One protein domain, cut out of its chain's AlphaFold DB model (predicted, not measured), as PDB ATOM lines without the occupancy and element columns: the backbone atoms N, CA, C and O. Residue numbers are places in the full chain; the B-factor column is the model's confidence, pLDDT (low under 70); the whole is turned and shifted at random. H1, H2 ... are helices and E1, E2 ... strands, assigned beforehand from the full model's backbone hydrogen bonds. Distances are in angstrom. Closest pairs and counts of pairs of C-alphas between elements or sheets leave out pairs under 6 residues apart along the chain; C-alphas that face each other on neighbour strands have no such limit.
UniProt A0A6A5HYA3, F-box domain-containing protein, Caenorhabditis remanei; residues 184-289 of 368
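What this domain is: This is residues 184 to 289 of the 368 residues of the protein "F-box domain-containing protein" of Caenorhabditis remanei (UniProt A0A6A5HYA3). A twisted sheet of six strands makes a wall, with the longest helix, H2, on one face of it and the short H1 near the first residues of H2. A long stretch with no named element, residues 241 to 254, leads to H3, which only grazes the sheet by E5. The printed part has 106 residues, with three named helices and six named strands in the order E1 H1 E2 H2 E3 H3 E4 E5 E6; the sheet is mixed, in the order E1 E2 E3 E6 E5 E4. The class is mixed, helices and strands, with 52 residues, under half, in named elements. The whole is compact and rounded, with a radius of gyration of the C-alphas of 12.9 A and spans of 32 by 29 by 27 A.

Where its parts are: Find C-alpha 184 at (-16.325, -3.025, 54.664), where E1 begins; it runs to residue 187. E2 is residues 205 to 211, 16.0 A long, and E3 is residues 235 to 240, 16.1 A. E6 is residues 280 to 284, 13.5 A, ending at C-alpha 284 at (-26.205, -6.645, 44.133). E5 is residues 271 to 276, 16.5 A, and E4 is residues 262 to 264. H2, residues 215 to 226, begins at C-alpha 215 at (-11.860, 3.429, 31.840) and is 16.9 A long. H1 is residues 195 to 199, and H3 is residues 255 to 258.

How they stand to each other: Start at edge strand E1: it is parallel to E2, with N 185 and O 205 2.9 A apart. E2 is parallel to E3, with N 208 and O 237 at 2.8 A. E1, H1, E2 and E2, H2, E3 are strand-helix-strand units, two parallel neighbour strands with a helix between, each with a right-handed crossover. E3 and E6 are antiparallel, with N 236 and O 282 at 2.9 A. E4, E5 and E6 form a meander, each strand the antiparallel neighbour of the one before, and two hairpins; look for N 275 and O 281 at 3.0 A, and N 263 and O 272 at 2.8 A. H2 and the sheet make two layers, a helix on one face of a sheet, at a height over the sheet of 7.1 A; the closest C-alphas of H2 and E4 are those of Lys 226 and Gln 264, 6.0 A. H1 is not on the sheet and only just touches H2, with 3 pairs of C-alphas within 8 A, the closest those of Leu 195 and Asp 217 at 6.9 A. The closest C-alphas of H3 and E5 are those of Leu 258 and Ile 274, 6.5 A. In H1 every O i to N i+4 pair is within hydrogen-bond range, in H2 7 of 8, and H3 is too short for such a pair.

The domain as a whole: The C-alphas farthest apart are those of Trp 192 and Asn 289, 38.4 A. The printed part has no cut, and the link from E3 to H3, 14 residues, is long. The mean pLDDT of the printed part is 84.4; look for values under 70 at residues 246 to 248, 277 to 280 and 285 to 289.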
ATOM      1  N   LYS A 184     -16.050  -4.228  55.453       95.12
ATOM      2  CA  LYS A 184     -16.325  -3.025  54.664       95.12
ATOM      3  C   LYS A 184     -15.094  -2.130  54.660       95.12
ATOM      4  O   LYS A 184     -14.488  -1.900  55.706       95.12
ATOM      5  N   ILE A 185     -14.755  -1.568  53.506       94.12
ATOM      6  CA  ILE A 185     -13.620  -0.656  53.368       94.12
ATOM      7  C   ILE A 185     -14.019   0.618  52.627       94.12
ATOM      8  O   ILE A 185     -14.752   0.583  51.641       94.12
ATOM      9  N   SER A 186     -13.529   1.752  53.116       91.56
ATOM     10  CA  SER A 186     -13.638   3.052  52.461       91.56
ATOM     11  C   SER A 186     -12.276   3.734  52.447       91.56
ATOM     12  O   SER A 186     -11.661   3.881  53.498       91.56
ATOM     13  N   ILE A 187     -11.810   4.196  51.291       89.94
ATOM     14  CA  ILE A 187     -10.520   4.878  51.127       89.94
ATOM     15  C   ILE A 187     -10.768   6.215  50.429       89.94
ATOM     16  O   ILE A 187     -11.231   6.228  49.291       89.94
ATOM     17  N   ARG A 188     -10.486   7.346  51.091       84.31
ATOM     18  CA  ARG A 188     -10.881   8.674  50.584       84.31
ATOM     19  C   ARG A 188      -9.892   9.312  49.603       84.31
ATOM     20  O   ARG A 188     -10.327   9.995  48.685       84.31
ATOM     21  N   TYR A 189      -8.594   9.109  49.802       84.69
ATOM     22  CA  TYR A 189      -7.541   9.465  48.843       84.69
ATOM     23  C   TYR A 189      -6.930   8.167  48.314       84.69
ATOM     24  O   TYR A 189      -5.902   7.708  48.811       84.69
ATOM     25  N   SER A 190      -7.628   7.519  47.380       86.88
ATOM     26  CA  SER A 190      -7.356   6.138  46.954       86.88
ATOM     27  C   SER A 190      -6.438   6.003  45.734       86.88
ATOM     28  O   SER A 190      -6.281   4.904  45.217       86.88
ATOM     29  N   ALA A 191      -5.776   7.077  45.299       86.81
ATOM     30  CA  ALA A 191      -4.814   7.075  44.187       86.81
ATOM     31  C   ALA A 191      -3.712   5.995  44.282       86.81
ATOM     32  O   ALA A 191      -3.213   5.515  43.268       86.81
ATOM     33  N   TRP A 192      -3.324   5.613  45.501       87.06
ATOM     34  CA  TRP A 192      -2.314   4.582  45.768       87.06
ATOM     35  C   TRP A 192      -2.870   3.148  45.735       87.06
ATOM     36  O   TRP A 192      -2.090   2.195  45.706       87.06
ATOM     37  N   PHE A 193      -4.195   2.980  45.774       88.88
ATOM     38  CA  PHE A 193      -4.860   1.685  45.834       88.88
ATOM     39  C   PHE A 193      -5.011   1.117  44.418       88.88
ATOM     40  O   PHE A 193      -5.751   1.652  43.593       88.88
ATOM     41  N   THR A 194      -4.259   0.058  44.119       91.38
ATOM     42  CA  THR A 194      -4.136  -0.484  42.759       91.38
ATOM     43  C   THR A 194      -5.340  -1.335  42.357       91.38
ATOM     44  O   THR A 194      -6.040  -1.884  43.208       91.38
ATOM     45  N   LEU A 195      -5.533  -1.523  41.045       93.81
ATOM     46  CA  LEU A 195      -6.516  -2.477  40.522       93.81
ATOM     47  C   LEU A 195      -6.286  -3.890  41.080       93.81
ATOM     48  O   LEU A 195      -7.236  -4.551  41.471       93.81
ATOM     49  N   GLU A 196      -5.035  -4.344  41.169       93.31
ATOM     50  CA  GLU A 196      -4.702  -5.656  41.746       93.31
ATOM     51  C   GLU A 196      -5.182  -5.780  43.199       93.31
ATOM     52  O   GLU A 196      -5.793  -6.782  43.568       93.31
ATOM     53  N   SER A 197      -4.981  -4.728  44.005       92.38
ATOM     54  CA  SER A 197      -5.459  -4.683  45.394       92.38
ATOM     55  C   SER A 197      -6.985  -4.723  45.465       92.38
ATOM     56  O   SER A 197      -7.542  -5.387  46.336       92.38
ATOM     57  N   LEU A 198      -7.664  -4.038  44.539       94.75
ATOM     58  CA  LEU A 198      -9.119  -4.070  44.419       94.75
ATOM     59  C   LEU A 198      -9.624  -5.475  44.072       94.75
ATOM     60  O   LEU A 198     -10.517  -5.972  44.748       94.75
ATOM     61  N   LEU A 199      -9.046  -6.131  43.063       94.12
ATOM     62  CA  LEU A 199      -9.463  -7.470  42.625       94.12
ATOM     63  C   LEU A 199      -9.224  -8.544  43.701       94.12
ATOM     64  O   LEU A 199      -9.977  -9.513  43.772       94.12
ATOM     65  N   ALA A 200      -8.215  -8.361  44.558       92.94
ATOM     66  CA  ALA A 200      -7.924  -9.244  45.688       92.94
ATOM     67  C   ALA A 200      -8.785  -8.970  46.941       92.94
ATOM     68  O   ALA A 200      -8.671  -9.698  47.927       92.94
ATOM     69  N   CYS A 201      -9.615  -7.922  46.939       93.25
ATOM     70  CA  CYS A 201     -10.378  -7.473  48.099       93.25
ATOM     71  C   CYS A 201     -11.670  -8.303  48.283       93.25
ATOM     72  O   CYS A 201     -12.593  -8.181  47.476       93.25
ATOM     73  N   PRO A 202     -11.809  -9.109  49.355       94.12
ATOM     74  CA  PRO A 202     -12.982  -9.945  49.605       94.12
ATOM     75  C   PRO A 202     -14.091  -9.206  50.382       94.12
ATOM     76  O   PRO A 202     -14.960  -9.854  50.968       94.12
ATOM     77  N   CYS A 203     -14.041  -7.871  50.442       94.75
ATOM     78  CA  CYS A 203     -14.990  -7.041  51.183       94.75
ATOM     79  C   CYS A 203     -16.402  -7.088  50.578       94.75
ATOM     80  O   CYS A 203     -16.580  -7.179  49.366       94.75
ATOM     81  N   THR A 204     -17.407  -6.921  51.438       94.94
ATOM     82  CA  THR A 204     -18.823  -6.779  51.043       94.94
ATOM     83  C   THR A 204     -19.131  -5.393  50.492       94.94
ATOM     84  O   THR A 204     -19.910  -5.233  49.557       94.94
ATOM     85  N   THR A 205     -18.494  -4.366  51.054       94.25
ATOM     86  CA  THR A 205     -18.608  -2.981  50.598       94.25
ATOM     87  C   THR A 205     -17.222  -2.407  50.376       94.25
ATOM     88  O   THR A 205     -16.401  -2.413  51.297       94.25
ATOM     89  N   ILE A 206     -16.983  -1.862  49.189       95.06
ATOM     90  CA  ILE A 206     -15.739  -1.184  48.832       95.06
ATOM     91  C   ILE A 206     -16.093   0.215  48.338       95.06
ATOM     92  O   ILE A 206     -16.884   0.360  47.414       95.06
ATOM     93  N   GLN A 207     -15.502   1.240  48.940       93.75
ATOM     94  CA  GLN A 207     -15.652   2.623  48.502       93.75
ATOM     95  C   GLN A 207     -14.276   3.247  48.281       93.75
ATOM     96  O   GLN A 207     -13.471   3.335  49.206       93.75
ATOM     97  N   LEU A 208     -14.006   3.694  47.061       91.31
ATOM     98  CA  LEU A 208     -12.760   4.343  46.671       91.31
ATOM     99  C   LEU A 208     -13.075   5.751  46.180       91.31
ATOM    100  O   LEU A 208     -13.785   5.924  45.195       91.31
ATOM    101  N   VAL A 209     -12.553   6.765  46.861       87.62
ATOM    102  CA  VAL A 209     -12.709   8.171  46.475       87.62
ATOM    103  C   VAL A 209     -11.363   8.722  46.019       87.62
ATOM    104  O   VAL A 209     -10.314   8.285  46.502       87.62
ATOM    105  N   GLN A 210     -11.384   9.632  45.040       85.25
ATOM    106  CA  GLN A 210     -10.184  10.166  44.383       85.25
ATOM    107  C   GLN A 210      -9.225   9.057  43.935       85.25
ATOM    108  O   GLN A 210      -8.033   9.059  44.245       85.25
ATOM    109  N   SER A 211      -9.790   8.055  43.270       88.00
ATOM    110  CA  SER A 211      -9.012   6.997  42.642       88.00
ATOM    111  C   SER A 211      -8.347   7.507  41.362       88.00
ATOM    112  O   SER A 211      -8.789   8.494  40.770       88.00
ATOM    113  N   HIS A 212      -7.298   6.809  40.930       90.44
ATOM    114  CA  HIS A 212      -6.669   6.989  39.621       90.44
ATOM    115  C   HIS A 212      -7.077   5.903  38.611       90.44
ATOM    116  O   HIS A 212      -6.530   5.884  37.514       90.44
ATOM    117  N   LEU A 213      -8.010   5.006  38.964       89.69
ATOM    118  CA  LEU A 213      -8.496   3.961  38.056       89.69
ATOM    119  C   LEU A 213      -9.114   4.580  36.796       89.69
ATOM    120  O   LEU A 213      -9.935   5.496  36.880       89.69
ATOM    121  N   GLU A 214      -8.728   4.080  35.632       89.69
ATOM    122  CA  GLU A 214      -9.135   4.606  34.326       89.69
ATOM    123  C   GLU A 214     -10.229   3.732  33.693       89.69
ATOM    124  O   GLU A 214     -10.479   2.614  34.146       89.69
ATOM    125  N   ASN A 215     -10.847   4.188  32.594       86.69
ATOM    126  CA  ASN A 215     -11.860   3.429  31.840       86.69
ATOM    127  C   ASN A 215     -11.440   1.963  31.577       86.69
ATOM    128  O   ASN A 215     -12.207   1.034  31.832       86.69
ATOM    129  N   LYS A 216     -10.186   1.729  31.162       88.12
ATOM    130  CA  LYS A 216      -9.636   0.383  30.903       88.12
ATOM    131  C   LYS A 216      -9.600  -0.534  32.134       88.12
ATOM    132  O   LYS A 216      -9.624  -1.757  31.995       88.12
ATOM    133  N   ASP A 217      -9.516   0.032  33.335       91.94
ATOM    134  CA  ASP A 217      -9.538  -0.745  34.573       91.94
ATOM    135  C   ASP A 217     -10.959  -1.213  34.886       91.94
ATOM    136  O   ASP A 217     -11.141  -2.343  35.335       91.94
ATOM    137  N   PHE A 218     -11.976  -0.408  34.565       89.69
ATOM    138  CA  PHE A 218     -13.378  -0.811  34.701       89.69
ATOM    139  C   PHE A 218     -13.745  -1.980  33.788       89.69
ATOM    140  O   PHE A 218     -14.450  -2.884  34.229       89.69
ATOM    141  N   ASP A 219     -13.193  -2.043  32.574       89.81
ATOM    142  CA  ASP A 219     -13.355  -3.213  31.703       89.81
ATOM    143  C   ASP A 219     -12.860  -4.501  32.390       89.81
ATOM    144  O   ASP A 219     -13.542  -5.528  32.380       89.81
ATOM    145  N   LYS A 220     -11.719  -4.431  33.087       94.44
ATOM    146  CA  LYS A 220     -11.191  -5.554  33.875       94.44
ATOM    147  C   LYS A 220     -12.052  -5.859  35.100       94.44
ATOM    148  O   LYS A 220     -12.277  -7.032  35.386       94.44
ATOM    149  N   ILE A 221     -12.549  -4.840  35.806       94.25
ATOM    150  CA  ILE A 221     -13.445  -5.012  36.963       94.25
ATOM    151  C   ILE A 221     -14.722  -5.743  36.539       94.25
ATOM    152  O   ILE A 221     -15.105  -6.726  37.175       94.25
ATOM    153  N   PHE A 222     -15.356  -5.319  35.446       92.38
ATOM    154  CA  PHE A 222     -16.589  -5.933  34.960       92.38
ATOM    155  C   PHE A 222     -16.364  -7.337  34.402       92.38
ATOM    156  O   PHE A 222     -17.172  -8.227  34.659       92.38
ATOM    157  N   LYS A 223     -15.257  -7.577  33.688       93.44
ATOM    158  CA  LYS A 223     -14.875  -8.934  33.266       93.44
ATOM    159  C   LYS A 223     -14.636  -9.852  34.464       93.44
ATOM    160  O   LYS A 223     -15.102 -10.985  34.452       93.44
ATOM    161  N   ASN A 224     -13.977  -9.356  35.513       94.56
ATOM    162  CA  ASN A 224     -13.778 -10.108  36.749       94.56
ATOM    163  C   ASN A 224     -15.109 -10.427  37.442       94.56
ATOM    164  O   ASN A 224     -15.302 -11.555  37.878       94.56
ATOM    165  N   TRP A 225     -16.040  -9.467  37.502       93.06
ATOM    166  CA  TRP A 225     -17.394  -9.710  38.009       93.06
ATOM    167  C   TRP A 225     -18.111 -10.796  37.201       93.06
ATOM    168  O   TRP A 225     -18.594 -11.756  37.787       93.06
ATOM    169  N   LYS A 226     -18.127 -10.697  35.863       92.69
ATOM    170  CA  LYS A 226     -18.753 -11.706  34.988       92.69
ATOM    171  C   LYS A 226     -18.181 -13.106  35.217       92.69
ATOM    172  O   LYS A 226     -18.941 -14.051  35.381       92.69
ATOM    173  N   ALA A 227     -16.866 -13.216  35.383       94.94
ATOM    174  CA  ALA A 227     -16.194 -14.479  35.680       94.94
ATOM    175  C   ALA A 227     -16.458 -15.041  37.100       94.94
ATOM    176  O   ALA A 227     -15.848 -16.039  37.481       94.94
ATOM    177  N   GLY A 228     -17.322 -14.414  37.910       91.31
ATOM    178  CA  GLY A 228     -17.630 -14.848  39.279       91.31
ATOM    179  C   GLY A 228     -16.657 -14.330  40.345       91.31
ATOM    180  O   GLY A 228     -16.696 -14.777  41.493       91.31
ATOM    181  N   GLY A 229     -15.783 -13.383  39.992       91.62
ATOM    182  CA  GLY A 229     -14.944 -12.661  40.943       91.62
ATOM    183  C   GLY A 229     -15.767 -11.834  41.937       91.62
ATOM    184  O   GLY A 229     -16.973 -11.662  41.790       91.62
ATOM    185  N   PHE A 230     -15.103 -11.305  42.970       92.19
ATOM    186  CA  PHE A 230     -15.753 -10.576  44.070       92.19
ATOM    187  C   PHE A 230     -16.835 -11.403  44.808       92.19
ATOM    188  O   PHE A 230     -18.017 -11.047  44.833       92.19
ATOM    189  N   PRO A 231     -16.456 -12.515  45.463       88.88
ATOM    190  CA  PRO A 231     -17.410 -13.494  45.986       88.88
ATOM    191  C   PRO A 231     -18.367 -12.947  47.057       88.88
ATOM    192  O   PRO A 231     -19.485 -13.444  47.161       88.88
ATOM    193  N   ASN A 232     -17.980 -11.913  47.803       92.25
ATOM    194  CA  ASN A 232     -18.802 -11.345  48.878       92.25
ATOM    195  C   ASN A 232     -19.353  -9.953  48.553       92.25
ATOM    196  O   ASN A 232     -20.042  -9.373  49.383       92.25
ATOM    197  N   LEU A 233     -19.002  -9.382  47.400       93.19
ATOM    198  CA  LEU A 233     -19.269  -7.979  47.118       93.19
ATOM    199  C   LEU A 233     -20.766  -7.742  46.911       93.19
ATOM    200  O   LEU A 233     -21.400  -8.331  46.036       93.19
ATOM    201  N   GLU A 234     -21.299  -6.834  47.717       92.94
ATOM    202  CA  GLU A 234     -22.667  -6.330  47.647       92.94
ATOM    203  C   GLU A 234     -22.692  -4.924  47.052       92.94
ATOM    204  O   GLU A 234     -23.632  -4.580  46.340       92.94
ATOM    205  N   ARG A 235     -21.663  -4.110  47.341       91.50
ATOM    206  CA  ARG A 235     -21.565  -2.724  46.872       91.50
ATOM    207  C   ARG A 235     -20.127  -2.306  46.573       91.50
ATOM    208  O   ARG A 235     -19.291  -2.274  47.476       91.50
ATOM    209  N   LEU A 236     -19.857  -1.901  45.338       94.06
ATOM    210  CA  LEU A 236     -18.613  -1.230  44.942       94.06
ATOM    211  C   LEU A 236     -18.923   0.199  44.525       94.06
ATOM    212  O   LEU A 236     -19.774   0.395  43.671       94.06
ATOM    213  N   GLU A 237     -18.213   1.173  45.085       91.50
ATOM    214  CA  GLU A 237     -18.280   2.572  44.673       91.50
ATOM    215  C   GLU A 237     -16.897   3.110  44.333       91.50
ATOM    216  O   GLU A 237     -15.990   3.052  45.167       91.50
ATOM    217  N   ILE A 238     -16.730   3.676  43.139       90.44
ATOM    218  CA  ILE A 238     -15.454   4.255  42.707       90.44
ATOM    219  C   ILE A 238     -15.681   5.661  42.154       90.44
ATOM    220  O   ILE A 238     -16.313   5.839  41.115       90.44
ATOM    221  N   TYR A 239     -15.114   6.655  42.834       86.69
ATOM    222  CA  TYR A 239     -15.021   8.045  42.392       86.69
ATOM    223  C   TYR A 239     -13.588   8.269  41.901       86.69
ATOM    224  O   TYR A 239     -12.676   8.507  42.700       86.69
ATOM    225  N   SER A 240     -13.374   8.140  40.595       84.69
ATOM    226  CA  SER A 240     -12.062   8.346  39.978       84.69
ATOM    227  C   SER A 240     -11.984   9.701  39.283       84.69
ATOM    228  O   SER A 240     -12.975  10.189  38.746       84.69
ATOM    229  N   GLN A 241     -10.794  10.300  39.292       80.50
ATOM    230  CA  GLN A 241     -10.506  11.542  38.565       80.50
ATOM    231  C   GLN A 241     -10.152  11.298  37.092       80.50
ATOM    232  O   GLN A 241     -10.205  12.232  36.297       80.50
ATOM    233  N   ASN A 242      -9.826  10.054  36.727       84.19
ATOM    234  CA  ASN A 242      -9.347   9.696  35.390       84.19
ATOM    235  C   ASN A 242     -10.424   9.039  34.512       84.19
ATOM    236  O   ASN A 242     -10.120   8.517  33.441       84.19
ATOM    237  N   ILE A 243     -11.680   9.044  34.960       77.81
ATOM    238  CA  ILE A 243     -12.810   8.622  34.134       77.81
ATOM    239  C   ILE A 243     -13.107   9.734  33.134       77.81
ATOM    240  O   ILE A 243     -13.336  10.881  33.516       77.81
ATOM    241  N   THR A 244     -13.138   9.386  31.851       75.00
ATOM    242  CA  THR A 244     -13.482  10.331  30.786       75.00
ATOM    243  C   THR A 244     -14.585   9.764  29.898       75.00
ATOM    244  O   THR A 244     -14.602   8.570  29.599       75.00
ATOM    245  N   ASN A 245     -15.495  10.631  29.443       70.06
ATOM    246  CA  ASN A 245     -16.567  10.250  28.512       70.06
ATOM    247  C   ASN A 245     -16.064  10.035  27.076       70.06
ATOM    248  O   ASN A 245     -16.752   9.416  26.276       70.06
ATOM    249  N   ASN A 246     -14.868  10.541  26.762       65.56
ATOM    250  CA  ASN A 246     -14.251  10.459  25.435       65.56
ATOM    251  C   ASN A 246     -13.143   9.388  25.372       65.56
ATOM    252  O   ASN A 246     -12.388   9.352  24.402       65.56
ATOM    253  N   GLY A 247     -12.978   8.608  26.444       62.19
ATOM    254  CA  GLY A 247     -11.922   7.608  26.585       62.19
ATOM    255  C   GLY A 247     -12.247   6.275  25.911       62.19
ATOM    256  O   GLY A 247     -13.191   6.156  25.134       62.19
ATOM    257  N   ASP A 248     -11.451   5.256  26.237       67.31
ATOM    258  CA  ASP A 248     -11.620   3.892  25.733       67.31
ATOM    259  C   ASP A 248     -13.009   3.313  26.054       67.31
ATOM    260  O   ASP A 248     -13.571   3.536  27.135       67.31
ATOM    261  N   HIS A 249     -13.528   2.514  25.118       78.06
ATOM    262  CA  HIS A 249     -14.770   1.771  25.295       78.06
ATOM    263  C   HIS A 249     -14.621   0.762  26.436       78.06
ATOM    264  O   HIS A 249     -13.650   0.004  26.498       78.06
ATOM    265  N   VAL A 250     -15.625   0.698  27.301       81.00
ATOM    266  CA  VAL A 250     -15.678  -0.261  28.405       81.00
ATOM    267  C   VAL A 250     -16.702  -1.319  28.047       81.00
ATOM    268  O   VAL A 250     -17.821  -0.988  27.666       81.00
ATOM    269  N   LEU A 251     -16.304  -2.598  28.072       82.06
ATOM    270  CA  LEU A 251     -17.095  -3.693  27.497       82.06
ATOM    271  C   LEU A 251     -17.479  -3.474  26.017       82.06
ATOM    272  O   LEU A 251     -18.467  -4.030  25.544       82.06
ATOM    273  N   GLY A 252     -16.702  -2.671  25.279       82.75
ATOM    274  CA  GLY A 252     -17.005  -2.311  23.889       82.75
ATOM    275  C   GLY A 252     -18.142  -1.293  23.722       82.75
ATOM    276  O   GLY A 252     -18.581  -1.081  22.597       82.75
ATOM    277  N   MET A 253     -18.610  -0.668  24.807       85.00
ATOM    278  CA  MET A 253     -19.677   0.340  24.815       85.00
ATOM    279  C   MET A 253     -19.127   1.719  25.199       85.00
ATOM    280  O   MET A 253     -18.049   1.817  25.801       85.00
ATOM    281  N   ASN A 254     -19.856   2.787  24.859       83.62
ATOM    282  CA  ASN A 254     -19.518   4.112  25.373       83.62
ATOM    283  C   ASN A 254     -19.820   4.179  26.866       83.62
ATOM    284  O   ASN A 254     -20.690   3.477  27.375       83.62
ATOM    285  N   TRP A 255     -19.128   5.082  27.559       80.25
ATOM    286  CA  TRP A 255     -19.292   5.244  28.998       80.25
ATOM    287  C   TRP A 255     -20.743   5.529  29.399       80.25
ATOM    288  O   TRP A 255     -21.259   4.871  30.291       80.25
ATOM    289  N   SER A 256     -21.424   6.446  28.706       81.44
ATOM    290  CA  SER A 256     -22.827   6.803  28.964       81.44
ATOM    291  C   SER A 256     -23.801   5.636  28.833       81.44
ATOM    292  O   SER A 256     -24.837   5.637  29.488       81.44
ATOM    293  N   ASP A 257     -23.471   4.651  27.999       85.69
ATOM    294  CA  ASP A 257     -24.367   3.544  27.664       85.69
ATOM    295  C   ASP A 257     -24.379   2.467  28.763       85.69
ATOM    296  O   ASP A 257     -25.210   1.562  28.738       85.69
ATOM    297  N   LEU A 258     -23.461   2.558  29.734       85.06
ATOM    298  CA  LEU A 258     -23.396   1.644  30.874       85.06
ATOM    299  C   LEU A 258     -24.372   2.019  31.997       85.06
ATOM    300  O   LEU A 258     -24.588   1.201  32.889       85.06
ATOM    301  N   ASP A 259     -24.925   3.236  32.004       86.62
ATOM    302  CA  ASP A 259     -25.817   3.668  33.082       86.62
ATOM    303  C   ASP A 259     -27.121   2.862  33.093       86.62
ATOM    304  O   ASP A 259     -27.767   2.668  32.064       86.62
ATOM    305  N   GLY A 260     -27.496   2.356  34.265       85.12
ATOM    306  CA  GLY A 260     -28.639   1.463  34.445       85.12
ATOM    307  C   GLY A 260     -28.440   0.055  33.873       85.12
ATOM    308  O   GLY A 260     -29.368  -0.755  33.917       85.12
ATOM    309  N   MET A 261     -27.258  -0.275  33.342       89.88
ATOM    310  CA  MET A 261     -26.998  -1.597  32.782       89.88
ATOM    311  C   MET A 261     -26.931  -2.650  33.891       89.88
ATOM    312  O   MET A 261     -26.173  -2.523  34.853       89.88
ATOM    313  N   VAL A 262     -27.671  -3.745  33.714       90.56
ATOM    314  CA  VAL A 262     -27.574  -4.922  34.583       90.56
ATOM    315  C   VAL A 262     -26.508  -5.869  34.035       90.56
ATOM    316  O   VAL A 262     -26.595  -6.343  32.900       90.56
ATOM    317  N   ILE A 263     -25.505  -6.173  34.854       90.12
ATOM    318  CA  ILE A 263     -24.475  -7.177  34.583       90.12
ATOM    319  C   ILE A 263     -24.704  -8.416  35.449       90.12
ATOM    320  O   ILE A 263     -25.046  -8.324  36.626       90.12
ATOM    321  N   GLN A 264     -24.494  -9.595  34.874       92.00
ATOM    322  CA  GLN A 264     -24.678 -10.881  35.546       92.00
ATOM    323  C   GLN A 264     -23.394 -11.707  35.454       92.00
ATOM    324  O   GLN A 264     -22.634 -11.554  34.495       92.00
ATOM    325  N   THR A 265     -23.145 -12.549  36.454       93.00
ATOM    326  CA  THR A 265     -22.096 -13.572  36.398       93.00
ATOM    327  C   THR A 265     -22.405 -14.610  35.314       93.00
ATOM    328  O   THR A 265     -23.569 -14.890  35.031       93.00
ATOM    329  N   ASP A 266     -21.375 -15.211  34.718       92.50
ATOM    330  CA  ASP A 266     -21.512 -16.196  33.637       92.50
ATOM    331  C   ASP A 266     -22.255 -17.463  34.102       92.50
ATOM    332  O   ASP A 266     -22.962 -18.101  33.325       92.50
ATOM    333  N   ASP A 267     -22.146 -17.800  35.390       90.75
ATOM    334  CA  ASP A 267     -22.895 -18.885  36.040       90.75
ATOM    335  C   ASP A 267     -24.340 -18.501  36.414       90.75
ATOM    336  O   ASP A 267     -25.102 -19.318  36.931       90.75
ATOM    337  N   GLY A 268     -24.719 -17.244  36.190       89.44
ATOM    338  CA  GLY A 268     -26.029 -16.696  36.498       89.44
ATOM    339  C   GLY A 268     -26.316 -16.442  37.983       89.44
ATOM    340  O   GLY A 268     -27.406 -15.953  38.286       89.44
ATOM    341  N   SER A 269     -25.385 -16.730  38.898       87.06
ATOM    342  CA  SER A 269     -25.603 -16.703  40.353       87.06
ATOM    343  C   SER A 269     -25.832 -15.310  40.945       87.06
ATOM    344  O   SER A 269     -26.503 -15.189  41.974       87.06
ATOM    345  N   LYS A 270     -25.287 -14.251  40.331       88.62
ATOM    346  CA  LYS A 270     -25.388 -12.878  40.843       88.62
ATOM    347  C   LYS A 270     -25.628 -11.878  39.733       88.62
ATOM    348  O   LYS A 270     -25.036 -11.966  38.659       88.62
ATOM    349  N   LYS A 271     -26.439 -10.873  40.045       90.62
ATOM    350  CA  LYS A 271     -26.680  -9.700  39.208       90.62
ATOM    351  C   LYS A 271     -26.260  -8.448  39.946       90.62
ATOM    352  O   LYS A 271     -26.337  -8.401  41.175       90.62
ATOM    353  N   ALA A 272     -25.841  -7.451  39.190       88.94
ATOM    354  CA  ALA A 272     -25.649  -6.118  39.705       88.94
ATOM    355  C   ALA A 272     -26.022  -5.061  38.677       88.94
ATOM    356  O   ALA A 272     -25.854  -5.268  37.478       88.94
ATOM    357  N   THR A 273     -26.474  -3.919  39.176       90.19
ATOM    358  CA  THR A 273     -26.795  -2.751  38.357       90.19
ATOM    359  C   THR A 273     -25.637  -1.771  38.407       90.19
ATOM    360  O   THR A 273     -25.087  -1.508  39.480       90.19
ATOM    361  N   ILE A 274     -25.250  -1.267  37.237       88.75
ATOM    362  CA  ILE A 274     -24.285  -0.185  37.093       88.75
ATOM    363  C   ILE A 274     -25.052   1.129  37.187       88.75
ATOM    364  O   ILE A 274     -25.942   1.386  36.385       88.75
ATOM    365  N   GLU A 275     -24.693   1.966  38.153       86.00
ATOM    366  CA  GLU A 275     -25.182   3.345  38.227       86.00
ATOM    367  C   GLU A 275     -24.023   4.299  37.962       86.00
ATOM    368  O   GLU A 275     -22.977   4.224  38.626       86.00
ATOM    369  N   LEU A 276     -24.223   5.208  37.013       79.31
ATOM    370  CA  LEU A 276     -23.296   6.274  36.690       79.31
ATOM    371  C   LEU A 276     -23.775   7.595  37.296       79.31
ATOM    372  O   LEU A 276     -24.891   8.061  37.101       79.31
ATOM    373  N   GLY A 277     -22.877   8.240  38.032       66.25
ATOM    374  CA  GLY A 277     -23.022   9.622  38.480       66.25
ATOM    375  C   GLY A 277     -21.646  10.271  38.564       66.25
ATOM    376  O   GLY A 277     -20.808  10.090  37.687       66.25
ATOM    377  N   HIS A 278     -21.335  10.937  39.678       55.66
ATOM    378  CA  HIS A 278     -19.945  11.308  40.005       55.66
ATOM    379  C   HIS A 278     -19.052  10.096  40.377       55.66
ATOM    380  O   HIS A 278     -17.895  10.271  40.756       55.66
ATOM    381  N   CYS A 279     -19.596   8.876  40.318       59.56
ATOM    382  CA  CYS A 279     -18.930   7.601  40.582       59.56
ATOM    383  C   CYS A 279     -19.588   6.470  39.799       59.56
ATOM    384  O   CYS A 279     -20.707   6.633  39.313       59.56
ATOM    385  N   ILE A 280     -18.912   5.324  39.753       65.31
ATOM    386  CA  ILE A 280     -19.541   4.045  39.419       65.31
ATOM    387  C   ILE A 280     -20.005   3.382  40.697       65.31
ATOM    388  O   ILE A 280     -19.203   3.244  41.627       65.31
ATOM    389  N   LYS A 281     -21.251   2.907  40.695       76.50
ATOM    390  CA  LYS A 281     -21.749   1.969  41.697       76.50
ATOM    391  C   LYS A 281     -22.108   0.637  41.057       76.50
ATOM    392  O   LYS A 281     -22.733   0.611  40.005       76.50
ATOM    393  N   ILE A 282     -21.718  -0.450  41.714       76.31
ATOM    394  CA  ILE A 282     -22.185  -1.809  41.431       76.31
ATOM    395  C   ILE A 282     -22.905  -2.270  42.687       76.31
ATOM    396  O   ILE A 282     -22.263  -2.355  43.734       76.31
ATOM    397  N   ALA A 283     -24.205  -2.533  42.601       73.06
ATOM    398  CA  ALA A 283     -25.000  -3.022  43.724       73.06
ATOM    399  C   ALA A 283     -25.642  -4.366  43.376       73.06
ATOM    400  O   ALA A 283     -26.243  -4.496  42.311       73.06
ATOM    401  N   LYS A 284     -25.521  -5.354  44.268       73.31
ATOM    402  CA  LYS A 284     -26.205  -6.645  44.133       73.31
ATOM    403  C   LYS A 284     -27.719  -6.438  44.258       73.31
ATOM    404  O   LYS A 284     -28.176  -5.829  45.223       73.31
ATOM    405  N   GLU A 285     -28.498  -6.958  43.313       56.47
ATOM    406  CA  GLU A 285     -29.965  -6.906  43.388       56.47
ATOM    407  C   GLU A 285     -30.496  -7.958  44.380       56.47
ATOM    408  O   GLU A 285     -30.677  -9.121  44.024       56.47
ATOM    409  N   GLU A 286     -30.770  -7.561  45.626       47.94
ATOM    410  CA  GLU A 286     -31.634  -8.312  46.552       47.94
ATOM    411  C   GLU A 286     -32.748  -7.381  47.085       47.94
ATOM    412  O   GLU A 286     -32.489  -6.444  47.831       47.94
ATOM    413  N   THR A 287     -33.984  -7.630  46.618       35.06
ATOM    414  CA  THR A 287     -35.309  -7.137  47.077       35.06
ATOM    415  C   THR A 287     -35.360  -5.815  47.860       35.06
ATOM    416  O   THR A 287     -35.335  -5.804  49.089       35.06
ATOM    417  N   VAL A 288     -35.595  -4.707  47.149       28.50
ATOM    418  CA  VAL A 288     -36.088  -3.452  47.738       28.50
ATOM    419  C   VAL A 288     -37.615  -3.417  47.606       28.50
ATOM    420  O   VAL A 288     -38.145  -2.954  46.600       28.50
ATOM    421  N   ASN A 289     -38.328  -3.900  48.626       25.67
ATOM    422  CA  ASN A 289     -39.710  -3.481  48.862       25.67
ATOM    423  C   ASN A 289     -39.665  -2.181  49.669       25.67
ATOM    424  O   ASN A 289     -39.297  -2.170  50.842       25.67
TER     425      ASN A 289